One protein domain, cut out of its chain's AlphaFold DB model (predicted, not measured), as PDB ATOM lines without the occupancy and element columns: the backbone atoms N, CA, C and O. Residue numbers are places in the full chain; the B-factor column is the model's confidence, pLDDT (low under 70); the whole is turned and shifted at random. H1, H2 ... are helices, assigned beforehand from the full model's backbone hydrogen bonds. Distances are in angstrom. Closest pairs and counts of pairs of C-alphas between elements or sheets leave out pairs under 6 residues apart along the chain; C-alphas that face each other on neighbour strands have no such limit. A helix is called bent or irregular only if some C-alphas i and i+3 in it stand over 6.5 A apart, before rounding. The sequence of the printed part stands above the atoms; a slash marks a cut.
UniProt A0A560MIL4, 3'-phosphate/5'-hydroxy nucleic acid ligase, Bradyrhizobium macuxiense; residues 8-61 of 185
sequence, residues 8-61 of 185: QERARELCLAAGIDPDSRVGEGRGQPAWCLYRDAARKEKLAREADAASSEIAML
ATOM      1  N   GLN A   8     -17.367   2.966  84.098       94.50
ATOM      2  CA  GLN A   8     -18.065   2.222  85.144       94.50
ATOM      3  C   GLN A   8     -19.057   1.206  84.578       94.50
ATOM      4  O   GLN A   8     -19.020   0.051  84.983       94.50
ATOM      5  N   GLU A   9     -19.920   1.608  83.646       95.38
ATOM      6  CA  GLU A   9     -20.926   0.720  83.051       95.38
ATOM      7  C   GLU A   9     -20.270  -0.507  82.408       95.38
ATOM      8  O   GLU A   9     -20.520  -1.639  82.821       95.38
ATOM      9  N   ARG A  10     -19.308  -0.279  81.507       96.06
ATOM     10  CA  ARG A  10     -18.609  -1.370  80.826       96.06
ATOM     11  C   ARG A  10     -17.791  -2.247  81.780       96.06
ATOM     12  O   ARG A  10     -17.738  -3.460  81.618       96.06
ATOM     13  N   ALA A  11     -17.170  -1.664  82.801       96.62
ATOM     14  CA  ALA A  11     -16.435  -2.428  83.805       96.62
ATOM     15  C   ALA A  11     -17.360  -3.317  84.658       96.62
ATOM     16  O   ALA A  11     -16.969  -4.420  85.037       96.62
ATOM     17  N   ARG A  12     -18.595  -2.875  84.934       97.00
ATOM     18  CA  ARG A  12     -19.610  -3.693  85.620       97.00
ATOM     19  C   ARG A  12     -20.068  -4.859  84.748       97.00
ATOM     20  O   ARG A  12     -20.172  -5.965  85.261       97.00
ATOM     21  N   GLU A  13     -20.272  -4.638  83.451       97.00
ATOM     22  CA  GLU A  13     -20.589  -5.713  82.497       97.00
ATOM     23  C   GLU A  13     -19.483  -6.771  82.438       97.00
ATOM     24  O   GLU A  13     -19.769  -7.964  82.490       97.00
ATOM     25  N   LEU A  14     -18.215  -6.346  82.385       96.69
ATOM     26  CA  LEU A  14     -17.068  -7.260  82.404       96.69
ATOM     27  C   LEU A  14     -16.980  -8.051  83.717       96.69
ATOM     28  O   LEU A  14     -16.675  -9.240  83.699       96.69
ATOM     29  N   CYS A  15     -17.291  -7.408  84.844       95.94
ATOM     30  CA  CYS A  15     -17.348  -8.059  86.150       95.94
ATOM     31  C   CYS A  15     -18.454  -9.134  86.198       95.94
ATOM     32  O   CYS A  15     -18.193 -10.270  86.596       95.94
ATOM     33  N   LEU A  16     -19.652  -8.812  85.688       96.75
ATOM     34  CA  LEU A  16     -20.767  -9.759  85.561       96.75
ATOM     35  C   LEU A  16     -20.426 -10.927  84.630       96.75
ATOM     36  O   LEU A  16     -20.726 -12.073  84.953       96.75
ATOM     37  N   ALA A  17     -19.770 -10.656  83.499       96.12
ATOM     38  CA  ALA A  17     -19.339 -11.682  82.551       96.12
ATOM     39  C   ALA A  17     -18.301 -12.647  83.154       96.12
ATOM     40  O   ALA A  17     -18.249 -13.812  82.770       96.12
ATOM     41  N   ALA A  18     -17.514 -12.185  84.128       95.31
ATOM     42  CA  ALA A  18     -16.604 -13.015  84.915       95.31
ATOM     43  C   ALA A  18     -17.298 -13.763  86.075       95.31
ATOM     44  O   ALA A  18     -16.629 -14.453  86.844       95.31
ATOM     45  N   GLY A  19     -18.623 -13.632  86.222       95.75
ATOM     46  CA  GLY A  19     -19.404 -14.270  87.284       95.75
ATOM     47  C   GLY A  19     -19.266 -13.607  88.657       95.75
ATOM     48  O   GLY A  19     -19.575 -14.237  89.666       95.75
ATOM     49  N   ILE A  20     -18.792 -12.359  88.718       93.69
ATOM     50  CA  ILE A  20     -18.575 -11.620  89.967       93.69
ATOM     51  C   ILE A  20     -19.625 -10.511  90.094       93.69
ATOM     52  O   ILE A  20     -19.871  -9.767  89.145       93.69
ATOM     53  N   ASP A  21     -20.231 -10.368  91.277       94.44
ATOM     54  CA  ASP A  21     -21.118  -9.237  91.573       94.44
ATOM     55  C   ASP A  21     -20.310  -7.920  91.531       94.44
ATOM     56  O   ASP A  21     -19.390  -7.745  92.340       94.44
ATOM     57  N   PRO A  22     -20.635  -6.971  90.630       94.69
ATOM     58  CA  PRO A  22     -19.944  -5.693  90.500       94.69
ATOM     59  C   PRO A  22     -19.842  -4.885  91.794       94.69
ATOM     60  O   PRO A  22     -18.857  -4.162  91.967       94.69
ATOM     61  N   ASP A  23     -20.843  -4.986  92.672       94.62
ATOM     62  CA  ASP A  23     -20.921  -4.226  93.922       94.62
ATOM     63  C   ASP A  23     -20.333  -4.979  95.123       94.62
ATOM     64  O   ASP A  23     -20.147  -4.383  96.193       94.62
ATOM     65  N   SER A  24     -19.949  -6.248  94.935       94.19
ATOM     66  CA  SER A  24     -19.178  -6.992  95.930       94.19
ATOM     67  C   SER A  24     -17.851  -6.296  96.227       94.19
ATOM     68  O   SER A  24     -17.286  -5.566  95.410       94.19
ATOM     69  N   ARG A  25     -17.356  -6.471  97.449       93.38
ATOM     70  CA  ARG A  25     -16.191  -5.745  97.957       93.38
ATOM     71  C   ARG A  25     -14.940  -6.598  97.801       93.38
ATOM     72  O   ARG A  25     -14.906  -7.727  98.275       93.38
ATOM     73  N   VAL A  26     -13.904  -6.035  97.184       87.56
ATOM     74  CA  VAL A  26     -12.607  -6.711  97.027       87.56
ATOM     75  C   VAL A  26     -11.952  -6.944  98.401       87.56
ATOM     76  O   VAL A  26     -12.032  -6.084  99.284       87.56
ATOM     77  N   GLY A  27     -11.276  -8.085  98.570       81.12
ATOM     78  CA  GLY A  27     -10.612  -8.478  99.820       81.12
ATOM     79  C   GLY A  27     -11.601  -8.942 100.894       81.12
ATOM     80  O   GLY A  27     -12.635  -9.524 100.582       81.12
ATOM     81  N   GLU A  28     -11.317  -8.655 102.165       81.31
ATOM     82  CA  GLU A  28     -12.185  -8.993 103.310       81.31
ATOM     83  C   GLU A  28     -13.377  -8.022 103.467       81.31
ATOM     84  O   GLU A  28     -13.671  -7.516 104.549       81.31
ATOM     85  N   GLY A  29     -14.048  -7.664 102.370       79.25
ATOM     86  CA  GLY A  29     -15.289  -6.886 102.432       79.25
ATOM     87  C   GLY A  29     -15.143  -5.366 102.622       79.25
ATOM     88  O   GLY A  29     -16.144  -4.654 102.617       79.25
ATOM     89  N   ARG A  30     -13.921  -4.836 102.770       82.56
ATOM     90  CA  ARG A  30     -13.661  -3.396 103.013       82.56
ATOM     91  C   ARG A  30     -13.093  -2.638 101.812       82.56
ATOM     92  O   ARG A  30     -12.884  -1.430 101.894       82.56
ATOM     93  N   GLY A  31     -12.821  -3.335 100.712       87.38
ATOM     94  CA  GLY A  31     -12.210  -2.751  99.528       87.38
ATOM     95  C   GLY A  31     -13.160  -1.924  98.662       87.38
ATOM     96  O   GLY A  31     -14.343  -1.702  98.948       87.38
ATOM     97  N   GLN A  32     -12.619  -1.476  97.536       91.31
ATOM     98  CA  GLN A  32     -13.415  -0.937  96.439       91.31
ATOM     99  C   GLN A  32     -14.400  -1.990  95.894       91.31
ATOM    100  O   GLN A  32     -14.181  -3.189  96.096       91.31
ATOM    101  N   PRO A  33     -15.481  -1.567  95.218       94.94
ATOM    102  CA  PRO A  33     -16.337  -2.485  94.473       94.94
ATOM    103  C   PRO A  33     -15.534  -3.310  93.458       94.94
ATOM    104  O   PRO A  33     -14.572  -2.807  92.869       94.94
ATOM    105  N   ALA A  34     -15.935  -4.557  93.229       94.56
ATOM    106  CA  ALA A  34     -15.245  -5.494  92.348       94.56
ATOM    107  C   ALA A  34     -15.125  -4.971  90.912       94.56
ATOM    108  O   ALA A  34     -14.094  -5.186  90.272       94.56
ATOM    109  N   TRP A  35     -16.108  -4.196  90.429       95.06
ATOM    110  CA  TRP A  35     -16.049  -3.594  89.092       95.06
ATOM    111  C   TRP A  35     -14.816  -2.702  88.880       95.06
ATOM    112  O   TRP A  35     -14.321  -2.609  87.757       95.06
ATOM    113  N   CYS A  36     -14.260  -2.090  89.934       94.25
ATOM    114  CA  CYS A  36     -13.065  -1.252  89.818       94.25
ATOM    115  C   CYS A  36     -11.843  -2.033  89.303       94.25
ATOM    116  O   CYS A  36     -10.979  -1.435  88.665       94.25
ATOM    117  N   LEU A  37     -11.779  -3.353  89.527       94.88
ATOM    118  CA  LEU A  37     -10.706  -4.216  89.011       94.88
ATOM    119  C   LEU A  37     -10.781  -4.417  87.487       94.88
ATOM    120  O   LEU A  37      -9.779  -4.743  86.859       94.88
ATOM    121  N   TYR A  38     -11.948  -4.175  86.883       96.12
ATOM    122  CA  TYR A  38     -12.202  -4.336  85.445       96.12
ATOM    123  C   TYR A  38     -12.128  -3.013  84.673       96.12
ATOM    124  O   TYR A  38     -12.273  -2.983  83.449       96.12
ATOM    125  N   ARG A  39     -11.871  -1.903  85.371       95.44
ATOM    126  CA  ARG A  39     -11.833  -0.558  84.787       95.44
ATOM    127  C   ARG A  39     -10.769  -0.413  83.701       95.44
ATOM    128  O   ARG A  39     -11.038   0.189  82.664       95.44
ATOM    129  N   ASP A  40      -9.586  -0.989  83.902       95.56
ATOM    130  CA  ASP A  40      -8.510  -0.935  82.908       95.56
ATOM    131  C   ASP A  40      -8.840  -1.749  81.654       95.56
ATOM    132  O   ASP A  40      -8.498  -1.331  80.548       95.56
ATOM    133  N   ALA A  41      -9.549  -2.872  81.799       96.00
ATOM    134  CA  ALA A  41     -10.038  -3.648  80.663       96.00
ATOM    135  C   ALA A  41     -11.089  -2.856  79.867       96.00
ATOM    136  O   ALA A  41     -10.947  -2.701  78.655       96.00
ATOM    137  N   ALA A  42     -12.066  -2.250  80.551       96.25
ATOM    138  CA  ALA A  42     -13.059  -1.374  79.927       96.25
ATOM    139  C   ALA A  42     -12.414  -0.179  79.199       96.25
ATOM    140  O   ALA A  42     -12.813   0.171  78.085       96.25
ATOM    141  N   ARG A  43     -11.376   0.427  79.792       95.88
ATOM    142  CA  ARG A  43     -10.593   1.492  79.154       95.88
ATOM    143  C   ARG A  43      -9.871   0.996  77.903       95.88
ATOM    144  O   ARG A  43      -9.936   1.671  76.880       95.88
ATOM    145  N   LYS A  44      -9.194  -0.156  77.968       95.56
ATOM    146  CA  LYS A  44      -8.484  -0.745  76.821       95.56
ATOM    147  C   LYS A  44      -9.430  -1.058  75.663       95.56
ATOM    148  O   LYS A  44      -9.100  -0.729  74.532       95.56
ATOM    149  N   GLU A  45     -10.610  -1.612  75.936       95.25
ATOM    150  CA  GLU A  45     -11.615  -1.849  74.894       95.25
ATOM    151  C   GLU A  45     -12.083  -0.551  74.226       95.25
ATOM    152  O   GLU A  45     -12.209  -0.497  73.005       95.25
ATOM    153  N   LYS A  46     -12.349   0.502  75.013       94.12
ATOM    154  CA  LYS A  46     -12.748   1.803  74.459       94.12
ATOM    155  C   LYS A  46     -11.645   2.382  73.575       94.12
ATOM    156  O   LYS A  46     -11.936   2.782  72.457       94.12
ATOM    157  N   LEU A  47     -10.401   2.370  74.058       93.31
ATOM    158  CA  LEU A  47      -9.245   2.854  73.303       93.31
ATOM    159  C   LEU A  47      -9.033   2.064  72.007       93.31
ATOM    160  O   LEU A  47      -8.712   2.667  70.992       93.31
ATOM    161  N   ALA A  48      -9.239   0.744  72.019       92.62
ATOM    162  CA  ALA A  48      -9.163  -0.074  70.810       92.62
ATOM    163  C   ALA A  48     -10.237   0.330  69.788       92.62
ATOM    164  O   ALA A  48      -9.912   0.595  68.638       92.62
ATOM    165  N   ARG A  49     -11.497   0.488  70.223       91.75
ATOM    166  CA  ARG A  49     -12.584   0.965  69.348       91.75
ATOM    167  C   ARG A  49     -12.318   2.362  68.786       91.75
ATOM    168  O   ARG A  49     -12.576   2.608  67.614       91.75
ATOM    169  N   GLU A  50     -11.818   3.275  69.617       92.38
ATOM    170  CA  GLU A  50     -11.445   4.627  69.186       92.38
ATOM    171  C   GLU A  50     -10.288   4.593  68.179       92.38
ATOM    172  O   GLU A  50     -10.322   5.326  67.195       92.38
ATOM    173  N   ALA A  51      -9.301   3.713  68.375       88.44
ATOM    174  CA  ALA A  51      -8.208   3.517  67.429       88.44
ATOM    175  C   ALA A  51      -8.691   2.940  66.087       88.44
ATOM    176  O   ALA A  51      -8.270   3.426  65.038       88.44
ATOM    177  N   ASP A  52      -9.600   1.962  66.098       89.12
ATOM    178  CA  ASP A  52     -10.180   1.378  64.880       89.12
ATOM    179  C   ASP A  52     -11.018   2.402  64.097       89.12
ATOM    180  O   ASP A  52     -10.922   2.499  62.867       89.12
ATOM    181  N   ALA A  53     -11.813   3.209  64.809       90.56
ATOM    182  CA  ALA A  53     -12.579   4.302  64.218       90.56
ATOM    183  C   ALA A  53     -11.650   5.353  63.592       90.56
ATOM    184  O   ALA A  53     -11.810   5.690  62.419       90.56
ATOM    185  N   ALA A  54     -10.626   5.796  64.327       86.31
ATOM    186  CA  ALA A  54      -9.638   6.747  63.825       86.31
ATOM    187  C   ALA A  54      -8.878   6.200  62.605       86.31
ATOM    188  O   ALA A  54      -8.666   6.922  61.637       86.31
ATOM    189  N   SER A  55      -8.506   4.917  62.612       83.38
ATOM    190  CA  SER A  55      -7.865   4.251  61.470       83.38
ATOM    191  C   SER A  55      -8.749   4.289  60.217       83.38
ATOM    192  O   SER A  55      -8.280   4.604  59.123       83.38
ATOM    193  N   SER A  56     -10.053   4.049  60.388       85.81
ATOM    194  CA  SER A  56     -11.033   4.106  59.298       85.81
ATOM    195  C   SER A  56     -11.202   5.523  58.744       85.81
ATOM    196  O   SER A  56     -11.275   5.701  57.530       85.81
ATOM    197  N   GLU A  57     -11.218   6.542  59.608       85.00
ATOM    198  CA  GLU A  57     -11.257   7.952  59.192       85.00
ATOM    199  C   GLU A  57      -9.971   8.374  58.467       85.00
ATOM    200  O   GLU A  57     -10.032   9.029  57.425       85.00
ATOM    201  N   ILE A  58      -8.806   7.949  58.967       80.19
ATOM    202  CA  ILE A  58      -7.499   8.211  58.347       80.19
ATOM    203  C   ILE A  58      -7.433   7.609  56.942       80.19
ATOM    204  O   ILE A  58      -6.935   8.260  56.025       80.19
ATOM    205  N   ALA A  59      -7.974   6.405  56.740       77.88
ATOM    206  CA  ALA A  59      -8.034   5.770  55.423       77.88
ATOM    207  C   ALA A  59      -8.858   6.575  54.398       77.88
ATOM    208  O   ALA A  59      -8.658   6.418  53.194       77.88
ATOM    209  N   MET A  60      -9.756   7.447  54.865       80.44
ATOM    210  CA  MET A  60     -10.582   8.328  54.035       80.44
ATOM    211  C   MET A  60      -9.971   9.724  53.845       80.44
ATOM    212  O   MET A  60     -10.565  10.566  53.164       80.44
ATOM    213  N   LEU A  61      -8.795  10.003  54.425       80.06
ATOM    214  CA  LEU A  61      -8.109  11.271  54.202       80.06
ATOM    215  C   LEU A  61      -7.772  11.432  52.723       80.06
ATOM    216  O   LEU A  61      -7.293  10.514  52.054       80.06
TER     217      LEU A  61
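AT A GLANCE: This is residues 8 to 61 of the 185 residues of the protein "3'-phosphate/5'-hydroxy nucleic acid ligase" of Bradyrhizobium macuxiense (UniProt A0A560MIL4). One long helix, H2, makes the long axis of a rod, and the short helix H1 crosses it steeply near its first residues. A long loop, residues 18 to 33, joins the two round one end of the rod, while residues 47 to 61 at the other end, of which 47 to 59 belong to H2, stick out free. The printed part has 54 residues with two named helices, H1 then H2, and no named strand; the class is all helix. It is only just extended, close to loose, with a radius of gyration of the C-alphas of 15.2 A and spans of 53 by 17 by 12 A.

IN THESE COORDINATES: H2 holds residues 34 to 59 and is 39.3 A long from first to last C-alpha, with C-alpha 34 at (-15.245, -5.494, 92.348) and C-alpha 59 at (-8.034, 5.770, 55.423). H2 is irregular, with C-alphas 37 and 40 lying 7.3 A apart, and it has a kink of 32 degrees near residue 41. H1 holds residues 8 to 17 and is 14.2 A long, with C-alpha 8 at (-18.065, 2.222, 85.144).

HOW THE PARTS SIT: H2 touches H1 with residues 34 to 42 alone. The closest C-alphas of the two are those of Tyr 38 and Ala 11, 4.9 A apart. Their lines stand at a steep tilt of 69.9 degrees, only just short of about perpendicular, and they run opposite ways. In H1 every O i to N i+4 pair is within hydrogen-bond range; in H2 19 of 22 are.

THE WHOLE: The two C-alphas farthest apart are those of Glu 28 and Leu 61, at 53.3 A. Without residues 47 to 61, which stand free, the body of 39 residues spans 30 by 16 by 12 A. The link from H1 to H2, 16 residues, is long. The printed part has no cut. The mean pLDDT of the printed part is 91.5, and no printed residue is under 70.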